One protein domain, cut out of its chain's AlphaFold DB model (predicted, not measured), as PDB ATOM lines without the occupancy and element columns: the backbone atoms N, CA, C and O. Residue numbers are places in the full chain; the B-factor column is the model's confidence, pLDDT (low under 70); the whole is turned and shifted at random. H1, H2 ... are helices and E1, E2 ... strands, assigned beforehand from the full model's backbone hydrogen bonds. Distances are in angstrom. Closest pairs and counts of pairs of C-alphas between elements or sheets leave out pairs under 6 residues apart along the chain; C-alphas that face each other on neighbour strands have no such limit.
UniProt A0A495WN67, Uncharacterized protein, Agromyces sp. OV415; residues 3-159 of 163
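This is residues 3 to 159 of the 163 residues of an uncharacterized protein of Agromyces sp. OV415 (UniProt A0A495WN67). Two strongly twisted sheets of seven strands stand face to face as a sandwich, their strands nearly in line, and helix H1 covers the first sheet on the side turned away from the second. The first sheet has the order E1 E2 E3 E14 E12 E11 E10 and the second E4 E5 E6 E7 E8 E9 E13, both antiparallel, and the chain changes sheets at the links E3 to E4, E9 to E10, E12 to E13 and E13 to E14. The printed part has 157 residues, with fourteen named strands, E1 to E14, followed by one named helix, H1; the class is mostly strand. The whole is compact and rounded, with a radius of gyration of the C-alphas of 14.3 A and spans of 38 by 36 by 32 A.

Start with E1, residues 3 to 5, E2, residues 8 to 14, and E3, residues 17 to 22: they form a meander, each strand the antiparallel neighbour of the one before, and each step is a hairpin. Look for N 3 and O 10, 2.8 A apart and within hydrogen-bond range, between E1 and E2, and for N 11 and O 19, 2.8 A, between E2 and E3. In the second sheet, a longer meander of hairpins holds E4, residues 35 to 37, E5, residues 43 to 46, E6, residues 49 to 52, E7, residues 65 to 70, E8, residues 73 to 80, and E9, residues 84 to 88. Here you will find N 44 and O 51 at 2.8 A between E5 and E6, and N 66 and O 78 at 2.7 A between E7 and E8, both within hydrogen-bond range. Back in the first sheet, E10, residues 94 to 96, an edge strand, E11, residues 99 to 101, and E12, residues 105 to 109, make a third meander; N 100 and O 107 are 2.9 A apart, within hydrogen-bond range. E13, residues 123 to 127, is an edge strand of the second sheet and the antiparallel neighbour of E9, with N 87 and O 124 within hydrogen-bond range at 2.9 A. E14, residues 133 to 138, is an inner strand of the first sheet; within hydrogen-bond range are N 136 and O 18 of E3, 2.8 A, and O 137 and N 106 of E12, 2.8 A. The parts of the two sheets that face each other are 8.5 A apart centre to centre, with their best planes 24 degrees apart and the strands of the one at 16 degrees to those of the other. For instance, the closest C-alphas of E6 and E14, those of Leu 49 and His 138, are 5.9 A apart. H1, residues 142 to 157, is on the first sheet at a height over the sheet of 8.6 A, and the two make two layers, a helix on one face of a sheet. It lies over E14 and E12, slantwise to the strands at 39 degrees to E14 on the local plane; its closest C-alphas to E14 are Val 145 and Val 137, 6.6 A. In H1 every O i to N i+4 pair is within hydrogen-bond range.

Find C-alpha 3 at (-3.279, -44.315, 12.379), where E1 begins. E2 covers 18.6 A from first to last C-alpha, E3 16.9 A, E7 16.7 A and E14 16.6 A. E8, the longest strand, runs 21.0 A from C-alpha 73 at (2.349, -26.723, 22.995). H1 runs 22.9 A to C-alpha 157 at (-17.591, -51.646, 29.557).

The C-alphas of Gly 56 and Arg 157, the two farthest apart, are 39.7 A from each other. The printed part has no cut. The long links are residues 23 to 34, 53 to 64 and 110 to 122; in the last, residues 116 to 117 pair antiparallel with residues 124 to 125 of E13. The model's mean pLDDT over the printed part is 87.8, and it is under 70 at residues 27 to 30, 40, 58 to 63 and 159.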
ATOM      1  N   THR A   3      -4.447 -44.677  13.160       85.56
ATOM      2  CA  THR A   3      -3.279 -44.315  12.379       85.56
ATOM      3  C   THR A   3      -2.079 -45.156  12.806       85.56
ATOM      4  O   THR A   3      -1.907 -45.455  13.987       85.56
ATOM      5  N   ILE A   4      -1.242 -45.563  11.852       83.38
ATOM      6  CA  ILE A   4      -0.029 -46.349  12.107       83.38
ATOM      7  C   ILE A   4       1.183 -45.504  11.732       83.38
ATOM      8  O   ILE A   4       1.232 -44.964  10.630       83.38
ATOM      9  N   ALA A   5       2.175 -45.444  12.619       79.50
ATOM     10  CA  ALA A   5       3.463 -44.823  12.338       79.50
ATOM     11  C   ALA A   5       4.586 -45.720  12.881       79.50
ATOM     12  O   ALA A   5       4.794 -45.846  14.089       79.50
ATOM     13  N   GLY A   6       5.285 -46.408  11.975       79.88
ATOM     14  CA  GLY A   6       6.314 -47.385  12.335       79.88
ATOM     15  C   GLY A   6       5.766 -48.578  13.149       79.88
ATOM     16  O   GLY A   6       4.839 -49.250  12.679       79.88
ATOM     17  N   PRO A   7       6.354 -48.900  14.324       83.25
ATOM     18  CA  PRO A   7       5.922 -50.013  15.178       83.25
ATOM     19  C   PRO A   7       4.740 -49.666  16.101       83.25
ATOM     20  O   PRO A   7       4.315 -50.510  16.890       83.25
ATOM     21  N   VAL A   8       4.221 -48.437  16.028       88.69
ATOM     22  CA  VAL A   8       3.183 -47.923  16.927       88.69
ATOM     23  C   VAL A   8       1.889 -47.690  16.163       88.69
ATOM     24  O   VAL A   8       1.897 -47.225  15.019       88.69
ATOM     25  N   ALA A   9       0.775 -47.984  16.820       90.56
ATOM     26  CA  ALA A   9      -0.547 -47.580  16.382       90.56
ATOM     27  C   ALA A   9      -1.153 -46.568  17.365       90.56
ATOM     28  O   ALA A   9      -0.965 -46.649  18.583       90.56
ATOM     29  N   PHE A  10      -1.875 -45.609  16.795       91.81
ATOM     30  CA  PHE A  10      -2.588 -44.549  17.486       91.81
ATOM     31  C   PHE A  10      -4.068 -44.650  17.140       91.81
ATOM     32  O   PHE A  10      -4.467 -44.474  15.990       91.81
ATOM     33  N   ASP A  11      -4.881 -44.919  18.148       91.56
ATOM     34  CA  ASP A  11      -6.324 -45.036  18.045       91.56
ATOM     35  C   ASP A  11      -6.954 -43.806  18.701       91.56
ATOM     36  O   ASP A  11      -6.947 -43.673  19.925       91.56
ATOM     37  N   ALA A  12      -7.508 -42.888  17.906       91.31
ATOM     38  CA  ALA A  12      -8.376 -41.848  18.452       91.31
ATOM     39  C   ALA A  12      -9.651 -42.517  18.985       91.31
ATOM     40  O   ALA A  12     -10.386 -43.135  18.206       91.31
ATOM     41  N   VAL A  13      -9.864 -42.422  20.300       89.06
ATOM     42  CA  VAL A  13     -10.968 -43.070  21.029       89.06
ATOM     43  C   VAL A  13     -12.144 -42.110  21.188       89.06
ATOM     44  O   VAL A  13     -13.289 -42.512  21.010       89.06
ATOM     45  N   ASP A  14     -11.848 -40.853  21.511       88.88
ATOM     46  CA  ASP A  14     -12.803 -39.763  21.719       88.88
ATOM     47  C   ASP A  14     -12.080 -38.428  21.455       88.88
ATOM     48  O   ASP A  14     -10.857 -38.386  21.263       88.88
ATOM     49  N   HIS A  15     -12.815 -37.321  21.496       88.75
ATOM     50  CA  HIS A  15     -12.261 -35.981  21.520       88.75
ATOM     51  C   HIS A  15     -11.272 -35.911  22.689       88.75
ATOM     52  O   HIS A  15     -11.650 -36.213  23.818       88.75
ATOM     53  N   GLU A  16     -10.014 -35.528  22.446       92.50
ATOM     54  CA  GLU A  16      -8.966 -35.427  23.477       92.50
ATOM     55  C   GLU A  16      -8.495 -36.751  24.108       92.50
ATOM     56  O   GLU A  16      -7.808 -36.718  25.132       92.50
ATOM     57  N   ILE A  17      -8.833 -37.908  23.526       92.94
ATOM     58  CA  ILE A  17      -8.417 -39.216  24.043       92.94
ATOM     59  C   ILE A  17      -7.829 -40.073  22.921       92.94
ATOM     60  O   ILE A  17      -8.520 -40.440  21.968       92.94
ATOM     61  N   VAL A  18      -6.555 -40.439  23.062       93.81
ATOM     62  CA  VAL A  18      -5.844 -41.285  22.096       93.81
ATOM     63  C   VAL A  18      -5.222 -42.474  22.807       93.81
ATOM     64  O   VAL A  18      -4.426 -42.316  23.729       93.81
ATOM     65  N   ARG A  19      -5.552 -43.680  22.354       93.94
ATOM     66  CA  ARG A  19      -4.888 -44.913  22.767       93.94
ATOM     67  C   ARG A  19      -3.645 -45.124  21.908       93.94
ATOM     68  O   ARG A  19      -3.710 -45.065  20.686       93.94
ATOM     69  N   VAL A  20      -2.522 -45.383  22.558       94.38
ATOM     70  CA  VAL A  20      -1.234 -45.704  21.946       94.38
ATOM     71  C   VAL A  20      -0.914 -47.146  22.282       94.38
ATOM     72  O   VAL A  20      -1.010 -47.549  23.441       94.38
ATOM     73  N   HIS A  21      -0.558 -47.941  21.287       93.06
ATOM     74  CA  HIS A  21      -0.289 -49.352  21.516       93.06
ATOM     75  C   HIS A  21       0.701 -49.919  20.511       93.06
ATOM     76  O   HIS A  21       0.972 -49.326  19.460       93.06
ATOM     77  N   GLU A  22       1.222 -51.099  20.840       91.06
ATOM     78  CA  GLU A  22       1.969 -51.899  19.882       91.06
ATOM     79  C   GLU A  22       1.136 -52.113  18.623       91.06
ATOM     80  O   GLU A  22      -0.059 -52.410  18.705       91.06
ATOM     81  N   ARG A  23       1.750 -51.962  17.448       87.44
ATOM     82  CA  ARG A  23       1.059 -52.211  16.186       87.44
ATOM     83  C   ARG A  23       0.455 -53.619  16.188       87.44
ATOM     84  O   ARG A  23       1.166 -54.613  16.289       87.44
ATOM     85  N   THR A  24      -0.857 -53.681  15.991       83.00
ATOM     86  CA  THR A  24      -1.602 -54.922  15.769       83.00
ATOM     87  C   THR A  24      -2.482 -54.789  14.532       83.00
ATOM     88  O   THR A  24      -2.895 -53.686  14.162       83.00
ATOM     89  N   ASP A  25      -2.813 -55.924  13.917       77.81
ATOM     90  CA  ASP A  25      -3.735 -55.979  12.773       77.81
ATOM     91  C   ASP A  25      -5.215 -56.029  13.206       77.81
ATOM     92  O   ASP A  25      -6.119 -56.032  12.372       77.81
ATOM     93  N   ALA A  26      -5.492 -56.055  14.515       75.31
ATOM     94  CA  ALA A  26      -6.850 -56.131  15.046       75.31
ATOM     95  C   ALA A  26      -7.630 -54.841  14.746       75.31
ATOM     96  O   ALA A  26      -7.099 -53.769  15.007       75.31
ATOM     97  N   PRO A  27      -8.881 -54.884  14.264       67.19
ATOM     98  CA  PRO A  27      -9.624 -53.681  13.894       67.19
ATOM     99  C   PRO A  27      -9.792 -52.703  15.069       67.19
ATOM    100  O   PRO A  27     -10.016 -53.109  16.209       67.19
ATOM    101  N   SER A  28      -9.712 -51.404  14.769       68.94
ATOM    102  CA  SER A  28      -9.923 -50.318  15.733       68.94
ATOM    103  C   SER A  28     -11.316 -49.715  15.602       68.94
ATOM    104  O   SER A  28     -11.773 -49.514  14.470       68.94
ATOM    105  N   PRO A  29     -11.991 -49.360  16.707       67.81
ATOM    106  CA  PRO A  29     -13.179 -48.527  16.631       67.81
ATOM    107  C   PRO A  29     -12.867 -47.163  15.990       67.81
ATOM    108  O   PRO A  29     -11.890 -46.477  16.298       67.81
ATOM    109  N   ALA A  30     -13.726 -46.748  15.060       68.06
ATOM    110  CA  ALA A  30     -13.567 -45.490  14.350       68.06
ATOM    111  C   ALA A  30     -14.229 -44.332  15.116       68.06
ATOM    112  O   ALA A  30     -15.431 -44.125  15.011       68.06
ATOM    113  N   PHE A  31     -13.439 -43.542  15.846       81.00
ATOM    114  CA  PHE A  31     -13.808 -42.161  16.182       81.00
ATOM    115  C   PHE A  31     -13.617 -41.239  14.966       81.00
ATOM    116  O   PHE A  31     -12.541 -41.274  14.359       81.00
ATOM    117  N   ALA A  32     -14.648 -40.473  14.600       79.88
ATOM    118  CA  ALA A  32     -14.682 -39.683  13.365       79.88
ATOM    119  C   ALA A  32     -14.187 -38.234  13.530       79.88
ATOM    120  O   ALA A  32     -13.713 -37.654  12.559       79.88
ATOM    121  N   ASP A  33     -14.246 -37.662  14.738       87.12
ATOM    122  CA  ASP A  33     -13.781 -36.291  15.025       87.12
ATOM    123  C   ASP A  33     -12.275 -36.262  15.357       87.12
ATOM    124  O   ASP A  33     -11.816 -35.769  16.388       87.12
ATOM    125  N   ALA A  34     -11.489 -36.878  14.477       88.69
ATOM    126  CA  ALA A  34     -10.037 -36.847  14.520       88.69
ATOM    127  C   ALA A  34      -9.490 -36.590  13.117       88.69
ATOM    128  O   ALA A  34     -10.051 -37.040  12.119       88.69
ATOM    129  N   TYR A  35      -8.378 -35.868  13.047       90.25
ATOM    130  CA  TYR A  35      -7.734 -35.485  11.799       90.25
ATOM    131  C   TYR A  35      -6.336 -36.088  11.707       90.25
ATOM    132  O   TYR A  35      -5.547 -35.999  12.648       90.25
ATOM    133  N   GLU A  36      -6.029 -36.688  10.560       90.12
ATOM    134  CA  GLU A  36      -4.706 -37.207  10.228       90.12
ATOM    135  C   GLU A  36      -4.119 -36.412   9.061       90.12
ATOM    136  O   GLU A  36      -4.808 -36.088   8.093       90.12
ATOM    137  N   SER A  37      -2.823 -36.122   9.140       87.56
ATOM    138  CA  SER A  37      -2.045 -35.560   8.037       87.56
ATOM    139  C   SER A  37      -0.756 -36.349   7.899       87.56
ATOM    140  O   SER A  37      -0.041 -36.512   8.882       87.56
ATOM    141  N   THR A  38      -0.437 -36.803   6.691       82.19
ATOM    142  CA  THR A  38       0.786 -37.573   6.396       82.19
ATOM    143  C   THR A  38       1.891 -36.735   5.744       82.19
ATOM    144  O   THR A  38       3.029 -37.194   5.668       82.19
ATOM    145  N   HIS A  39       1.573 -35.501   5.322       75.06
ATOM    146  CA  HIS A  39       2.498 -34.550   4.699       75.06
ATOM    147  C   HIS A  39       2.268 -33.102   5.187       75.06
ATOM    148  O   HIS A  39       1.123 -32.739   5.464       75.06
ATOM    149  N   PRO A  40       3.319 -32.254   5.273       69.00
ATOM    150  CA  PRO A  40       4.739 -32.601   5.120       69.00
ATOM    151  C   PRO A  40       5.284 -33.443   6.288       69.00
ATOM    152  O   PRO A  40       6.209 -34.219   6.078       69.00
ATOM    153  N   THR A  41       4.664 -33.352   7.468       81.75
ATOM    154  CA  THR A  41       4.999 -34.134   8.670       81.75
ATOM    155  C   THR A  41       3.785 -34.957   9.101       81.75
ATOM    156  O   THR A  41       2.657 -34.456   9.051       81.75
ATOM    157  N   TRP A  42       4.005 -36.202   9.538       87.44
ATOM    158  CA  TRP A  42       2.935 -37.037  10.091       87.44
ATOM    159  C   TRP A  42       2.368 -36.446  11.394       87.44
ATOM    160  O   TRP A  42       3.127 -36.109  12.307       87.44
ATOM    161  N   ARG A  43       1.039 -36.343  11.505       90.44
ATOM    162  CA  ARG A  43       0.336 -35.925  12.730       90.44
ATOM    163  C   ARG A  43      -1.062 -36.528  12.842       90.44
ATOM    164  O   ARG A  43      -1.784 -36.627  11.852       90.44
ATOM    165  N   LEU A  44      -1.454 -36.808  14.078       91.69
ATOM    166  CA  LEU A  44      -2.809 -37.124  14.513       91.69
ATOM    167  C   LEU A  44      -3.304 -36.014  15.446       91.69
ATOM    168  O   LEU A  44      -2.615 -35.656  16.401       91.69
ATOM    169  N   VAL A  45      -4.505 -35.498  15.201       93.25
ATOM    170  CA  VAL A  45      -5.160 -34.473  16.023       93.25
ATOM    171  C   VAL A  45      -6.521 -34.991  16.479       93.25
ATOM    172  O   VAL A  45      -7.343 -35.377  15.653       93.25
ATOM    173  N   ALA A  46      -6.766 -34.976  17.787       92.50
ATOM    174  CA  ALA A  46      -8.045 -35.312  18.407       92.50
ATOM    175  C   ALA A  46      -8.406 -34.214  19.422       92.50
ATOM    176  O   ALA A  46      -7.945 -34.217  20.567       92.50
ATOM    177  N   GLY A  47      -9.206 -33.234  18.995       92.44
ATOM    178  CA  GLY A  47      -9.468 -32.027  19.780       92.44
ATOM    179  C   GLY A  47      -8.190 -31.223  20.045       92.44
ATOM    180  O   GLY A  47      -7.454 -30.885  19.121       92.44
ATOM    181  N   TYR A  48      -7.908 -30.923  21.314       93.12
ATOM    182  CA  TYR A  48      -6.696 -30.193  21.723       93.12
ATOM    183  C   TYR A  48      -5.460 -31.079  21.932       93.12
ATOM    184  O   TYR A  48      -4.390 -30.551  22.252       93.12
ATOM    185  N   LEU A  49      -5.600 -32.398  21.769       94.56
ATOM    186  CA  LEU A  49      -4.492 -33.344  21.798       94.56
ATOM    187  C   LEU A  49      -3.957 -33.543  20.379       94.56
ATOM    188  O   LEU A  49      -4.706 -33.902  19.471       94.56
ATOM    189  N   MET A  50      -2.655 -33.348  20.199       95.19
ATOM    190  CA  MET A  50      -1.964 -33.670  18.953       95.19
ATOM    191  C   MET A  50      -0.755 -34.559  19.232       95.19
ATOM    192  O   MET A  50      -0.007 -34.330  20.182       95.19
ATOM    193  N   ILE A  51      -0.555 -35.553  18.374       94.75
ATOM    194  CA  ILE A  51       0.632 -36.403  18.333       94.75
ATOM    195  C   ILE A  51       1.278 -36.183  16.971       94.75
ATOM    196  O   ILE A  51       0.604 -36.324  15.954       94.75
ATOM    197  N   ALA A  52       2.552 -35.812  16.937       93.19
ATOM    198  CA  ALA A  52       3.242 -35.473  15.694       93.19
ATOM    199  C   ALA A  52       4.616 -36.136  15.626       93.19
ATOM    200  O   ALA A  52       5.314 -36.223  16.634       93.19
ATOM    201  N   ALA A  53       5.013 -36.588  14.441       90.06
ATOM    202  CA  ALA A  53       6.393 -36.979  14.181       90.06
ATOM    203  C   ALA A  53       7.308 -35.730  14.181       90.06
ATOM    204  O   ALA A  53       6.802 -34.607  14.084       90.06
ATOM    205  N   PRO A  54       8.640 -35.885  14.298       84.75
ATOM    206  CA  PRO A  54       9.573 -34.779  14.121       84.75
ATOM    207  C   PRO A  54       9.410 -34.127  12.746       84.75
ATOM    208  O   PRO A  54       9.033 -34.793  11.780       84.75
ATOM    209  N   ASP A  55       9.728 -32.838  12.649       81.44
ATOM    210  CA  ASP A  55       9.615 -32.103  11.391       81.44
ATOM    211  C   ASP A  55      10.398 -32.779  10.260       81.44
ATOM    212  O   ASP A  55      11.533 -33.223  10.437       81.44
ATOM    213  N   GLY A  56       9.768 -32.858   9.088       72.75
ATOM    214  CA  GLY A  56      10.354 -33.494   7.909       72.75
ATOM    215  C   GLY A  56      10.285 -35.022   7.909       72.75
ATOM    216  O   GLY A  56      10.723 -35.628   6.934       72.75
ATOM    217  N   VAL A  57       9.720 -35.649   8.947       75.06
ATOM    218  CA  VAL A  57       9.443 -37.091   8.962       75.06
ATOM    219  C   VAL A  57       8.044 -37.347   8.406       75.06
ATOM    220  O   VAL A  57       7.031 -36.920   8.973       75.06
ATOM    221  N   SER A  58       7.988 -38.052   7.278       69.62
ATOM    222  CA  SER A  58       6.735 -38.409   6.615       69.62
ATOM    223  C   SER A  58       6.123 -39.676   7.223       69.62
ATOM    224  O   SER A  58       6.797 -40.442   7.911       69.62
ATOM    225  N   GLY A  59       4.844 -39.943   6.944       63.28
ATOM    226  CA  GLY A  59       4.182 -41.172   7.416       63.28
ATOM    227  C   GLY A  59       4.756 -42.479   6.841       63.28
ATOM    228  O   GLY A  59       4.478 -43.548   7.378       63.28
ATOM    229  N   ALA A  60       5.542 -42.410   5.759       64.38
ATOM    230  CA  ALA A  60       6.219 -43.568   5.168       64.38
ATOM    231  C   ALA A  60       7.507 -43.949   5.919       64.38
ATOM    232  O   ALA A  60       7.933 -45.107   5.882       64.38
ATOM    233  N   ASP A  61       8.108 -42.986   6.613       67.12
ATOM    234  CA  ASP A  61       9.254 -43.227   7.475       67.12
ATOM    235  C   ASP A  61       8.782 -43.954   8.744       67.12
ATOM    236  O   ASP A  61       7.606 -43.914   9.103       67.12
ATOM    237  N   ARG A  62       9.671 -44.679   9.432       68.50
ATOM    238  CA  ARG A  62       9.348 -45.332  10.715       68.50
ATOM    239  C   ARG A  62       9.792 -44.422  11.867       68.50
ATOM    240  O   ARG A  62      10.886 -44.643  12.389       68.50
ATOM    241  N   PRO A  63       9.017 -43.393  12.266       69.56
ATOM    242  CA  PRO A  63       9.401 -42.541  13.380       69.56
ATOM    243  C   PRO A  63       9.521 -43.370  14.657       69.56
ATOM    244  O   PRO A  63       8.604 -44.089  15.046       69.56
ATOM    245  N   ALA A  64      10.665 -43.236  15.318       83.06
ATOM    246  CA  ALA A  64      10.893 -43.769  16.658       83.06
ATOM    247  C   ALA A  64      10.516 -42.757  17.751       83.06
ATOM    248  O   ALA A  64      10.664 -43.054  18.933       83.06
ATOM    249  N   ARG A  65      10.097 -41.538  17.380       91.94
ATOM    250  CA  ARG A  65       9.804 -40.436  18.305       91.94
ATOM    251  C   ARG A  65       8.587 -39.652  17.847       91.94
ATOM    252  O   ARG A  65       8.382 -39.501  16.647       91.94
ATOM    253  N   PHE A  66       7.829 -39.129  18.801       94.00
ATOM    254  CA  PHE A  66       6.634 -38.332  18.571       94.00
ATOM    255  C   PHE A  66       6.495 -37.253  19.644       94.00
ATOM    256  O   PHE A  66       6.558 -37.543  20.838       94.00
ATOM    257  N   GLY A  67       6.247 -36.013  19.235       95.38
ATOM    258  CA  GLY A  67       5.823 -34.956  20.144       95.38
ATOM    259  C   GLY A  67       4.381 -35.181  20.588       95.38
ATOM    260  O   GLY A  67       3.507 -35.434  19.758       95.38
ATOM    261  N   LEU A  68       4.127 -35.060  21.890       95.94
ATOM    262  CA  LEU A  68       2.788 -34.994  22.473       95.94
ATOM    263  C   LEU A  68       2.471 -33.531  22.771       95.94
ATOM    264  O   LEU A  68       3.225 -32.862  23.483       95.94
ATOM    265  N   HIS A  69       1.370 -33.028  22.225       95.00
ATOM    266  CA  HIS A  69       0.996 -31.623  22.306       95.00
ATOM    267  C   HIS A  69      -0.383 -31.441  22.940       95.00
ATOM    268  O   HIS A  69      -1.345 -32.103  22.557       95.00
ATOM    269  N   SER A  70      -0.473 -30.482  23.860       93.12
ATOM    270  CA  SER A  70      -1.713 -29.974  24.452       93.12
ATOM    271  C   SER A  70      -1.848 -28.500  24.074       93.12
ATOM    272  O   SER A  70      -0.909 -27.721  24.249       93.12
ATOM    273  N   HIS A  71      -2.990 -28.111  23.499       90.75
ATOM    274  CA  HIS A  71      -3.232 -26.734  23.037       90.75
ATOM    275  C   HIS A  71      -2.106 -26.187  22.128       90.75
ATOM    276  O   HIS A  71      -1.699 -25.030  22.228       90.75
ATOM    277  N   GLY A  72      -1.557 -27.047  21.262       90.50
ATOM    278  CA  GLY A  72      -0.466 -26.712  20.338       90.50
ATOM    279  C   GLY A  72       0.931 -26.642  20.967       90.50
ATOM    280  O   GLY A  72       1.921 -26.583  20.241       90.50
ATOM    281  N   ARG A  73       1.056 -26.711  22.296       93.06
ATOM    282  CA  ARG A  73       2.349 -26.723  22.995       93.06
ATOM    283  C   ARG A  73       2.807 -28.154  23.219       93.06
ATOM    284  O   ARG A  73       2.014 -28.978  23.664       93.06
ATOM    285  N   ARG A  74       4.077 -28.448  22.935       95.38
ATOM    286  CA  ARG A  74       4.667 -29.751  23.266       95.38
ATOM    287  C   ARG A  74       4.763 -29.880  24.784       95.38
ATOM    288  O   ARG A  74       5.346 -29.013  25.427       95.38
ATOM    289  N   VAL A  75       4.205 -30.953  25.327       95.62
ATOM    290  CA  VAL A  75       4.165 -31.229  26.774       95.62
ATOM    291  C   VAL A  75       4.922 -32.496  27.156       95.62
ATOM    292  O   VAL A  75       5.356 -32.643  28.299       95.62
ATOM    293  N   ALA A  76       5.121 -33.399  26.199       96.94
ATOM    294  CA  ALA A  76       5.930 -34.596  26.360       96.94
ATOM    295  C   ALA A  76       6.435 -35.091  24.995       96.94
ATOM    296  O   ALA A  76       6.008 -34.616  23.942       96.94
ATOM    297  N   GLU A  77       7.342 -36.056  25.021       97.06
ATOM    298  CA  GLU A  77       7.815 -36.805  23.866       97.06
ATOM    299  C   GLU A  77       7.616 -38.297  24.132       97.06
ATOM    300  O   GLU A  77       8.037 -38.816  25.163       97.06
ATOM    301  N   LEU A  78       6.971 -38.985  23.199       96.50
ATOM    302  CA  LEU A  78       6.917 -40.437  23.132       96.50
ATOM    303  C   LEU A  78       8.091 -40.921  22.283       96.50
ATOM    304  O   LEU A  78       8.257 -40.477  21.153       96.50
ATOM    305  N   SER A  79       8.859 -41.872  22.789       95.00
ATOM    306  CA  SER A  79       9.914 -42.556  22.048       95.00
ATOM    307  C   SER A  79       9.747 -44.066  22.157       95.00
ATOM    308  O   SER A  79       9.313 -44.582  23.187       95.00
ATOM    309  N   VAL A  80      10.060 -44.771  21.075       91.75
ATOM    310  CA  VAL A  80       9.957 -46.227  20.982       91.75
ATOM    311  C   VAL A  80      11.304 -46.783  20.566       91.75
ATOM    312  O   VAL A  80      11.762 -46.556  19.448       91.75
ATOM    313  N   ALA A  81      11.927 -47.502  21.493       90.88
ATOM    314  CA  ALA A  81      13.112 -48.313  21.268       90.88
ATOM    315  C   ALA A  81      12.720 -49.797  21.175       90.88
ATOM    316  O   ALA A  81      11.539 -50.158  21.279       90.88
ATOM    317  N   ASP A  82      13.703 -50.665  20.955       87.50
ATOM    318  CA  ASP A  82      13.473 -52.101  20.781       87.50
ATOM    319  C   ASP A  82      12.876 -52.752  22.037       87.50
ATOM    320  O   ASP A  82      11.961 -53.567  21.932       87.50
ATOM    321  N   ASP A  83      13.324 -52.339  23.220       91.50
ATOM    322  CA  ASP A  83      12.995 -52.941  24.515       91.50
ATOM    323  C   ASP A  83      12.109 -52.062  25.412       91.50
ATOM    324  O   ASP A  83      11.487 -52.564  26.351       91.50
ATOM    325  N   VAL A  84      12.007 -50.762  25.122       94.25
ATOM    326  CA  VAL A  84      11.266 -49.807  25.953       94.25
ATOM    327  C   VAL A  84      10.484 -48.793  25.123       94.25
ATOM    328  O   VAL A  84      10.962 -48.249  24.126       94.25
ATOM    329  N   VAL A  85       9.265 -48.506  25.568       95.44
ATOM    330  CA  VAL A  85       8.521 -47.304  25.189       95.44
ATOM    331  C   VAL A  85       8.666 -46.292  26.313       95.44
ATOM    332  O   VAL A  85       8.417 -46.609  27.474       95.44
ATOM    333  N   ARG A  86       9.068 -45.068  25.981       96.62
ATOM    334  CA  ARG A  86       9.316 -44.015  26.962       96.62
ATOM    335  C   ARG A  86       8.519 -42.767  26.625       96.62
ATOM    336  O   ARG A  86       8.648 -42.243  25.523       96.62
ATOM    337  N   VAL A  87       7.751 -42.264  27.590       97.44
ATOM    338  CA  VAL A  87       7.125 -40.937  27.524       97.44
ATOM    339  C   VAL A  87       7.883 -40.007  28.461       97.44
ATOM    340  O   VAL A  87       7.832 -40.195  29.673       97.44
ATOM    341  N   ALA A  88       8.605 -39.032  27.918       97.44
ATOM    342  CA  ALA A  88       9.427 -38.093  28.677       97.44
ATOM    343  C   ALA A  88       8.833 -36.678  28.656       97.44
ATOM    344  O   ALA A  88       8.243 -36.271  27.658       97.44
ATOM    345  N   SER A  89       9.007 -35.914  29.733       96.56
ATOM    346  CA  SER A  89       8.595 -34.510  29.820       96.56
ATOM    347  C   SER A  89       9.675 -33.653  30.480       96.56
ATOM    348  O   SER A  89      10.455 -34.119  31.310       96.56
ATOM    349  N   ASP A  90       9.701 -32.367  30.129       95.19
ATOM    350  CA  ASP A  90      10.582 -31.375  30.754       95.19
ATOM    351  C   ASP A  90      10.168 -31.065  32.204       95.19
ATOM    352  O   ASP A  90      10.967 -30.543  32.990       95.19
ATOM    353  N   ARG A  91       8.921 -31.390  32.568       93.88
ATOM    354  CA  ARG A  91       8.374 -31.256  33.919       93.88
ATOM    355  C   ARG A  91       8.143 -32.639  34.534       93.88
ATOM    356  O   ARG A  91       7.785 -33.562  33.806       93.88
ATOM    357  N   PRO A  92       8.334 -32.800  35.855       94.31
ATOM    358  CA  PRO A  92       8.028 -34.060  36.515       94.31
ATOM    359  C   PRO A  92       6.553 -34.423  36.360       94.31
ATOM    360  O   PRO A  92       5.674 -33.570  36.493       94.31
ATOM    361  N   PHE A  93       6.301 -35.700  36.126       94.50
ATOM    362  CA  PHE A  93       4.996 -36.299  36.281       94.50
ATOM    363  C   PHE A  93       4.702 -36.600  37.754       94.50
ATOM    364  O   PHE A  93       5.612 -36.786  38.567       94.50
ATOM    365  N   THR A  94       3.421 -36.725  38.082       92.12
ATOM    366  CA  THR A  94       2.958 -37.291  39.351       92.12
ATOM    367  C   THR A  94       2.236 -38.610  39.106       92.12
ATOM    368  O   THR A  94       1.606 -38.800  38.068       92.12
ATOM    369  N   LEU A  95       2.348 -39.546  40.046       90.19
ATOM    370  CA  LEU A  95       1.608 -40.805  40.014       90.19
ATOM    371  C   LEU A  95       0.379 -40.683  40.922       90.19
ATOM    372  O   LEU A  95       0.518 -40.325  42.089       90.19
ATOM    373  N   ASP A  96      -0.794 -40.982  40.374       87.50
ATOM    374  CA  ASP A  96      -2.082 -41.033  41.068       87.50
ATOM    375  C   ASP A  96      -2.708 -42.415  40.838       87.50
ATOM    376  O   ASP A  96      -3.146 -42.736  39.730       87.50
ATOM    377  N   ASP A  97      -2.658 -43.266  41.864       86.69
ATOM    378  CA  ASP A  97      -2.903 -44.711  41.791       86.69
ATOM    379  C   ASP A  97      -2.096 -45.387  40.667       86.69
ATOM    380  O   ASP A  97      -0.905 -45.671  40.803       86.69
ATOM    381  N   THR A  98      -2.746 -45.651  39.536       85.94
ATOM    382  CA  THR A  98      -2.144 -46.257  38.346       85.94
ATOM    383  C   THR A  98      -1.975 -45.268  37.205       85.94
ATOM    384  O   THR A  98      -1.484 -45.670  36.162       85.94
ATOM    385  N   THR A  99      -2.414 -44.021  37.349       89.88
ATOM    386  CA  THR A  99      -2.407 -42.993  36.302       89.88
ATOM    387  C   THR A  99      -1.225 -42.062  36.506       89.88
ATOM    388  O   THR A  99      -0.961 -41.614  37.617       89.88
ATOM    389  N   VAL A 100      -0.527 -41.722  35.428       92.38
ATOM    390  CA  VAL A 100       0.531 -40.712  35.469       92.38
ATOM    391  C   VAL A 100      -0.018 -39.381  34.970       92.38
ATOM    392  O   VAL A 100      -0.559 -39.304  33.870       92.38
ATOM    393  N   LEU A 101       0.119 -38.323  35.761       92.00
ATOM    394  CA  LEU A 101      -0.353 -36.978  35.449       92.00
ATOM    395  C   LEU A 101       0.831 -36.093  35.051       92.00
ATOM    396  O   LEU A 101       1.856 -36.078  35.730       92.00
ATOM    397  N   GLY A 102       0.690 -35.350  33.957       89.94
ATOM    398  CA  GLY A 102       1.685 -34.412  33.443       89.94
ATOM    399  C   GLY A 102       1.087 -33.049  33.112       89.94
ATOM    400  O   GLY A 102      -0.057 -32.743  33.453       89.94
ATOM    401  N   ASP A 103       1.866 -32.212  32.428       89.31
ATOM    402  CA  ASP A 103       1.428 -30.870  32.040       89.31
ATOM    403  C   ASP A 103       0.387 -30.952  30.908       89.31
ATOM    404  O   ASP A 103       0.717 -31.196  29.751       89.31
ATOM    405  N   GLY A 104      -0.897 -30.830  31.248       89.44
ATOM    406  CA  GLY A 104      -2.010 -30.848  30.289       89.44
ATOM    407  C   GLY A 104      -2.384 -32.222  29.719       89.44
ATOM    408  O   GLY A 104      -3.351 -32.317  28.958       89.44
ATOM    409  N   ILE A 105      -1.677 -33.287  30.102       94.06
ATOM    410  CA  ILE A 105      -1.996 -34.670  29.728       94.06
ATOM    411  C   ILE A 105      -1.947 -35.604  30.934       94.06
ATOM    412  O   ILE A 105      -1.246 -35.356  31.909       94.06
ATOM    413  N   ALA A 106      -2.653 -36.720  30.827       94.75
ATOM    414  CA  ALA A 106      -2.508 -37.873  31.694       94.75
ATOM    415  C   ALA A 106      -2.293 -39.132  30.855       94.75
ATOM    416  O   ALA A 106      -2.780 -39.233  29.727       94.75
ATOM    417  N   LEU A 107      -1.573 -40.089  31.421       95.62
ATOM    418  CA  LEU A 107      -1.333 -41.404  30.860       95.62
ATOM    419  C   LEU A 107      -2.046 -42.421  31.747       95.62
ATOM    420  O   LEU A 107      -1.811 -42.458  32.955       95.62
ATOM    421  N   ALA A 108      -2.871 -43.273  31.147       93.38
ATOM    422  CA  ALA A 108      -3.492 -44.416  31.814       93.38
ATOM    423  C   ALA A 108      -3.000 -45.727  31.180       93.38
ATOM    424  O   ALA A 108      -3.006 -45.825  29.948       93.38
ATOM    425  N   PRO A 109      -2.570 -46.728  31.962       93.00
ATOM    426  CA  PRO A 109      -2.034 -47.959  31.408       93.00
ATOM    427  C   PRO A 109      -3.183 -48.778  30.823       93.00
ATOM    428  O   PRO A 109      -4.276 -48.838  31.389       93.00
ATOM    429  N   GLY A 110      -2.950 -49.407  29.676       90.19
ATOM    430  CA  GLY A 110      -3.871 -50.402  29.152       90.19
ATOM    431  C   GLY A 110      -3.785 -51.709  29.939       90.19
ATOM    432  O   GLY A 110      -2.849 -51.942  30.706       90.19
ATOM    433  N   ALA A 111      -4.770 -52.588  29.741       86.31
ATOM    434  CA  ALA A 111      -4.813 -53.877  30.425       86.31
ATOM    435  C   ALA A 111      -3.514 -54.673  30.202       86.31
ATOM    436  O   ALA A 111      -3.028 -54.789  29.079       86.31
ATOM    437  N   GLY A 112      -2.943 -55.202  31.288       86.94
ATOM    438  CA  GLY A 112      -1.698 -55.976  31.257       86.94
ATOM    439  C   GLY A 112      -0.424 -55.157  31.020       86.94
ATOM    440  O   GLY A 112       0.663 -55.722  31.076       86.94
ATOM    441  N   THR A 113      -0.525 -53.842  30.799       92.50
ATOM    442  CA  THR A 113       0.652 -52.984  30.640       92.50
ATOM    443  C   THR A 113       1.227 -52.626  32.001       92.50
ATOM    444  O   THR A 113       0.545 -52.060  32.854       92.50
ATOM    445  N   VAL A 114       2.504 -52.945  32.191       91.38
ATOM    446  CA  VAL A 114       3.280 -52.555  33.368       91.38
ATOM    447  C   VAL A 114       4.198 -51.411  32.975       91.38
ATOM    448  O   VAL A 114       4.818 -51.443  31.915       91.38
ATOM    449  N   TRP A 115       4.318 -50.415  33.844       94.81
ATOM    450  CA  TRP A 115       5.228 -49.300  33.634       94.81
ATOM    451  C   TRP A 115       5.925 -48.875  34.912       94.81
ATOM    452  O   TRP A 115       5.581 -49.315  36.012       94.81
ATOM    453  N   ARG A 116       6.920 -48.009  34.766       94.00
ATOM    454  CA  ARG A 116       7.666 -47.414  35.869       94.00
ATOM    455  C   ARG A 116       7.807 -45.923  35.631       94.00
ATOM    456  O   ARG A 116       8.043 -45.496  34.506       94.00
ATOM    457  N   LEU A 117       7.679 -45.146  36.698       95.06
ATOM    458  CA  LEU A 117       8.091 -43.752  36.688       95.06
ATOM    459  C   LEU A 117       9.593 -43.707  36.996       95.06
ATOM    460  O   LEU A 117      10.037 -44.298  37.982       95.06
ATOM    461  N   ALA A 118      10.368 -43.048  36.139       94.81
ATOM    462  CA  ALA A 118      11.794 -42.838  36.344       94.81
ATOM    463  C   ALA A 118      12.048 -42.104  37.669       94.81
ATOM    464  O   ALA A 118      11.202 -41.348  38.148       94.81
ATOM    465  N   ALA A 119      13.228 -42.307  38.257       93.00
ATOM    466  CA  ALA A 119      13.552 -41.785  39.587       93.00
ATOM    467  C   ALA A 119      13.487 -40.247  39.684       93.00
ATOM    468  O   ALA A 119      13.199 -39.710  40.748       93.00
ATOM    469  N   ASP A 120      13.729 -39.541  38.577       94.19
ATOM    470  CA  ASP A 120      13.618 -38.081  38.484       94.19
ATOM    471  C   ASP A 120      12.176 -37.586  38.258       94.19
ATOM    472  O   ASP A 120      11.933 -36.380  38.193       94.19
ATOM    473  N   GLY A 121      11.222 -38.510  38.111       95.12
ATOM    474  CA  GLY A 121       9.824 -38.239  37.809       95.12
ATOM    475  C   GLY A 121       9.571 -37.760  36.380       95.12
ATOM    476  O   GLY A 121       8.436 -37.442  36.056       95.12
ATOM    477  N   ARG A 122      10.576 -37.674  35.503       97.00
ATOM    478  CA  ARG A 122      10.452 -37.008  34.189       97.00
ATOM    479  C   ARG A 122      10.178 -37.955  33.034       97.00
ATOM    480  O   ARG A 122      10.045 -37.507  31.895       97.00
ATOM    481  N   ALA A 123      10.097 -39.254  33.294       97.44
ATOM    482  CA  ALA A 123       9.776 -40.227  32.268       97.44
ATOM    483  C   ALA A 123       8.947 -41.389  32.798       97.44
ATOM    484  O   ALA A 123       9.208 -41.900  33.881       97.44
ATOM    485  N   VAL A 124       7.993 -41.834  31.990       97.25
ATOM    486  CA  VAL A 124       7.317 -43.119  32.151       97.25
ATOM    487  C   VAL A 124       7.955 -44.108  31.195       97.25
ATOM    488  O   VAL A 124       8.055 -43.836  30.000       97.25
ATOM    489  N   GLU A 125       8.380 -45.246  31.722       96.81
ATOM    490  CA  GLU A 125       9.025 -46.322  30.981       96.81
ATOM    491  C   GLU A 125       8.129 -47.554  30.983       96.81
ATOM    492  O   GLU A 125       7.718 -48.047  32.036       96.81
ATOM    493  N   ILE A 126       7.829 -48.047  29.790       95.81
ATOM    494  CA  ILE A 126       6.968 -49.193  29.539       95.81
ATOM    495  C   ILE A 126       7.838 -50.256  28.863       95.81
ATOM    496  O   ILE A 126       8.165 -50.118  27.679       95.81
ATOM    497  N   PRO A 127       8.268 -51.292  29.599       93.62
ATOM    498  CA  PRO A 127       8.992 -52.410  29.015       93.62
ATOM    499  C   PRO A 127       8.174 -53.071  27.903       93.62
ATOM    500  O   PRO A 127       6.996 -53.371  28.086       93.62
ATOM    501  N   ARG A 128       8.807 -53.364  26.766       90.56
ATOM    502  CA  ARG A 128       8.177 -54.047  25.624       90.56
ATOM    503  C   ARG A 128       8.179 -55.573  25.777       90.56
ATOM    504  O   ARG A 128       8.376 -56.311  24.815       90.56
ATOM    505  N   VAL A 129       7.992 -56.056  27.005       83.88
ATOM    506  CA  VAL A 129       7.864 -57.487  27.311       83.88
ATOM    507  C   VAL A 129       6.385 -57.868  27.342       83.88
ATOM    508  O   VAL A 129       5.692 -57.656  28.333       83.88
ATOM    509  N   GLY A 130       5.901 -58.424  26.230       79.06
ATOM    510  CA  GLY A 130       4.473 -58.640  25.987       79.06
ATOM    511  C   GLY A 130       3.808 -57.437  25.310       79.06
ATOM    512  O   GLY A 130       4.424 -56.385  25.137       79.06
ATOM    513  N   GLY A 131       2.551 -57.606  24.892       86.75
ATOM    514  CA  GLY A 131       1.797 -56.525  24.260       86.75
ATOM    515  C   GLY A 131       1.625 -55.344  25.216       86.75
ATOM    516  O   GLY A 131       1.244 -55.528  26.372       86.75
ATOM    517  N   TRP A 132       1.892 -54.133  24.731       92.25
ATOM    518  CA  TRP A 132       1.796 -52.907  25.519       92.25
ATOM    519  C   TRP A 132       0.761 -51.950  24.930       92.25
ATOM    520  O   TRP A 132       0.575 -51.849  23.714       92.25
ATOM    521  N   SER A 133       0.083 -51.222  25.811       93.81
ATOM    522  CA  SER A 133      -0.802 -50.130  25.432       93.81
ATOM    523  C   SER A 133      -0.973 -49.140  26.576       93.81
ATOM    524  O   SER A 133      -0.894 -49.484  27.750       93.81
ATOM    525  N   PHE A 134      -1.236 -47.890  26.243       95.12
ATOM    526  CA  PHE A 134      -1.645 -46.875  27.200       95.12
ATOM    527  C   PHE A 134      -2.552 -45.866  26.511       95.12
ATOM    528  O   PHE A 134      -2.639 -45.807  25.289       95.12
ATOM    529  N   THR A 135      -3.259 -45.070  27.295       95.19
ATOM    530  CA  THR A 135      -4.131 -44.021  26.785       95.19
ATOM    531  C   THR A 135      -3.623 -42.670  27.234       95.19
ATOM    532  O   THR A 135      -3.370 -42.463  28.418       95.19
ATOM    533  N   ILE A 136      -3.490 -41.759  26.279       95.88
ATOM    534  CA  ILE A 136      -3.231 -40.349  26.512       95.88
ATOM    535  C   ILE A 136      -4.579 -39.651  26.605       95.88
ATOM    536  O   ILE A 136      -5.399 -39.711  25.686       95.88
ATOM    537  N   VAL A 137      -4.790 -38.971  27.719       94.50
ATOM    538  CA  VAL A 137      -5.960 -38.144  27.977       94.50
ATOM    539  C   VAL A 137      -5.498 -36.706  28.061       94.50
ATOM    540  O   VAL A 137      -4.642 -36.382  28.880       94.50
ATOM    541  N   HIS A 138      -6.080 -35.823  27.260       93.50
ATOM    542  CA  HIS A 138      -5.860 -34.399  27.443       93.50
ATOM    543  C   HIS A 138      -6.757 -33.829  28.552       93.50
ATOM    544  O   HIS A 138      -7.964 -34.081  28.626       93.50
ATOM    545  N   GLY A 139      -6.157 -33.026  29.426       85.50
ATOM    546  CA  GLY A 139      -6.831 -32.460  30.585       85.50
ATOM    547  C   GLY A 139      -5.975 -31.408  31.289       85.50
ATOM    548  O   GLY A 139      -5.172 -31.774  32.137       85.50
ATOM    549  N   PRO A 140      -6.177 -30.102  31.027       72.56
ATOM    550  CA  PRO A 140      -5.479 -29.019  31.730       72.56
ATOM    551  C   PRO A 140      -5.767 -28.957  33.237       72.56
ATOM    552  O   PRO A 140      -5.087 -28.236  33.960       72.56
ATOM    553  N   ALA A 141      -6.794 -29.669  33.715       79.62
ATOM    554  CA  ALA A 141      -7.197 -29.687  35.113       79.62
ATOM    555  C   ALA A 141      -7.452 -31.128  35.596       79.62
ATOM    556  O   ALA A 141      -8.053 -31.910  34.846       79.62
ATOM    557  N   PRO A 142      -7.118 -31.460  36.860       77.75
ATOM    558  CA  PRO A 142      -7.316 -32.800  37.421       77.75
ATOM    559  C   PRO A 142      -8.749 -33.324  37.285       77.75
ATOM    560  O   PRO A 142      -8.965 -34.471  36.907       77.75
ATOM    561  N   LEU A 143      -9.755 -32.466  37.498       82.62
ATOM    562  CA  LEU A 143     -11.164 -32.854  37.368       82.62
ATOM    563  C   LEU A 143     -11.529 -33.276  35.935       82.62
ATOM    564  O   LEU A 143     -12.302 -34.215  35.739       82.62
ATOM    565  N   LYS A 144     -10.962 -32.606  34.924       85.31
ATOM    566  CA  LYS A 144     -11.184 -32.963  33.519       85.31
ATOM    567  C   LYS A 144     -10.546 -34.312  33.198       85.31
ATOM    568  O   LYS A 144     -11.206 -35.145  32.581       85.31
ATOM    569  N   VAL A 145      -9.317 -34.541  33.667       84.12
ATOM    570  CA  VAL A 145      -8.646 -35.844  33.554       84.12
ATOM    571  C   VAL A 145      -9.498 -36.939  34.194       84.12
ATOM    572  O   VAL A 145      -9.834 -37.913  33.527       84.12
ATOM    573  N   ALA A 146      -9.938 -36.754  35.442       84.62
ATOM    574  CA  ALA A 146     -10.751 -37.736  36.155       84.62
ATOM    575  C   ALA A 146     -12.049 -38.083  35.402       84.62
ATOM    576  O   ALA A 146     -12.402 -39.255  35.271       84.62
ATOM    577  N   ASN A 147     -12.748 -37.084  34.854       86.81
ATOM    578  CA  ASN A 147     -13.958 -37.315  34.061       86.81
ATOM    579  C   ASN A 147     -13.672 -38.107  32.776       86.81
ATOM    580  O   ASN A 147     -14.427 -39.019  32.440       86.81
ATOM    581  N   ARG A 148     -12.567 -37.810  32.085       88.25
ATOM    582  CA  ARG A 148     -12.146 -38.533  30.877       88.25
ATOM    583  C   ARG A 148     -11.711 -39.972  31.175       88.25
ATOM    584  O   ARG A 148     -12.042 -40.870  30.410       88.25
ATOM    585  N   LEU A 149     -11.060 -40.221  32.310       85.50
ATOM    586  CA  LEU A 149     -10.736 -41.579  32.762       85.50
ATOM    587  C   LEU A 149     -12.002 -42.389  33.088       85.50
ATOM    588  O   LEU A 149     -12.115 -43.548  32.698       85.50
ATOM    589  N   ARG A 150     -13.004 -41.781  33.739       86.12
ATOM    590  CA  ARG A 150     -14.310 -42.437  33.960       86.12
ATOM    591  C   ARG A 150     -15.036 -42.738  32.649       86.12
ATOM    592  O   ARG A 150     -15.677 -43.785  32.537       86.12
ATOM    593  N   LEU A 151     -14.935 -41.841  31.668       85.12
ATOM    594  CA  LEU A 151     -15.454 -42.075  30.324       85.12
ATOM    595  C   LEU A 151     -14.761 -43.280  29.680       85.12
ATOM    596  O   LEU A 151     -15.463 -44.160  29.204       85.12
ATOM    597  N   LEU A 152     -13.429 -43.385  29.750       83.69
ATOM    598  CA  LEU A 152     -12.686 -44.551  29.249       83.69
ATOM    599  C   LEU A 152     -13.182 -45.869  29.848       83.69
ATOM    600  O   LEU A 152     -13.516 -46.789  29.108       83.69
ATOM    601  N   VAL A 153     -13.327 -45.930  31.175       83.75
ATOM    602  CA  VAL A 153     -13.878 -47.114  31.856       83.75
ATOM    603  C   VAL A 153     -15.293 -47.431  31.363       83.75
ATOM    604  O   VAL A 153     -15.653 -48.595  31.189       83.75
ATOM    605  N   SER A 154     -16.111 -46.403  31.135       83.56
ATOM    606  CA  SER A 154     -17.477 -46.570  30.634       83.56
ATOM    607  C   SER A 154     -17.492 -47.075  29.190       83.56
ATOM    608  O   SER A 154     -18.255 -47.988  28.882       83.56
ATOM    609  N   LEU A 155     -16.620 -46.537  28.332       77.19
ATOM    610  CA  LEU A 155     -16.449 -46.952  26.941       77.19
ATOM    611  C   LEU A 155     -15.980 -48.405  26.849       77.19
ATOM    612  O   LEU A 155     -16.557 -49.177  26.085       77.19
ATOM    613  N   ASP A 156     -15.005 -48.811  27.663       77.56
ATOM    614  CA  ASP A 156     -14.517 -50.193  27.682       77.56
ATOM    615  C   ASP A 156     -15.623 -51.175  28.115       77.56
ATOM    616  O   ASP A 156     -15.790 -52.230  27.500       77.56
ATOM    617  N   ARG A 157     -16.458 -50.810  29.102       78.81
ATOM    618  CA  ARG A 157     -17.591 -51.646  29.557       78.81
ATOM    619  C   ARG A 157     -18.641 -51.899  28.479       78.81
ATOM    620  O   ARG A 157     -19.258 -52.961  28.480       78.81
ATOM    621  N   VAL A 158     -18.863 -50.948  27.575       73.44
ATOM    622  CA  VAL A 158     -19.853 -51.077  26.489       73.44
ATOM    623  C   VAL A 158     -19.236 -51.570  25.174       73.44
ATOM    624  O   VAL A 158     -19.886 -51.536  24.128       73.44
ATOM    625  N   GLY A 159     -17.985 -52.041  25.205       65.62
ATOM    626  CA  GLY A 159     -17.290 -52.573  24.033       65.62
ATOM    627  C   GLY A 159     -16.811 -51.504  23.044       65.62
ATOM    628  O   GLY A 159     -16.691 -51.793  21.855       65.62
TER     629      GLY A 159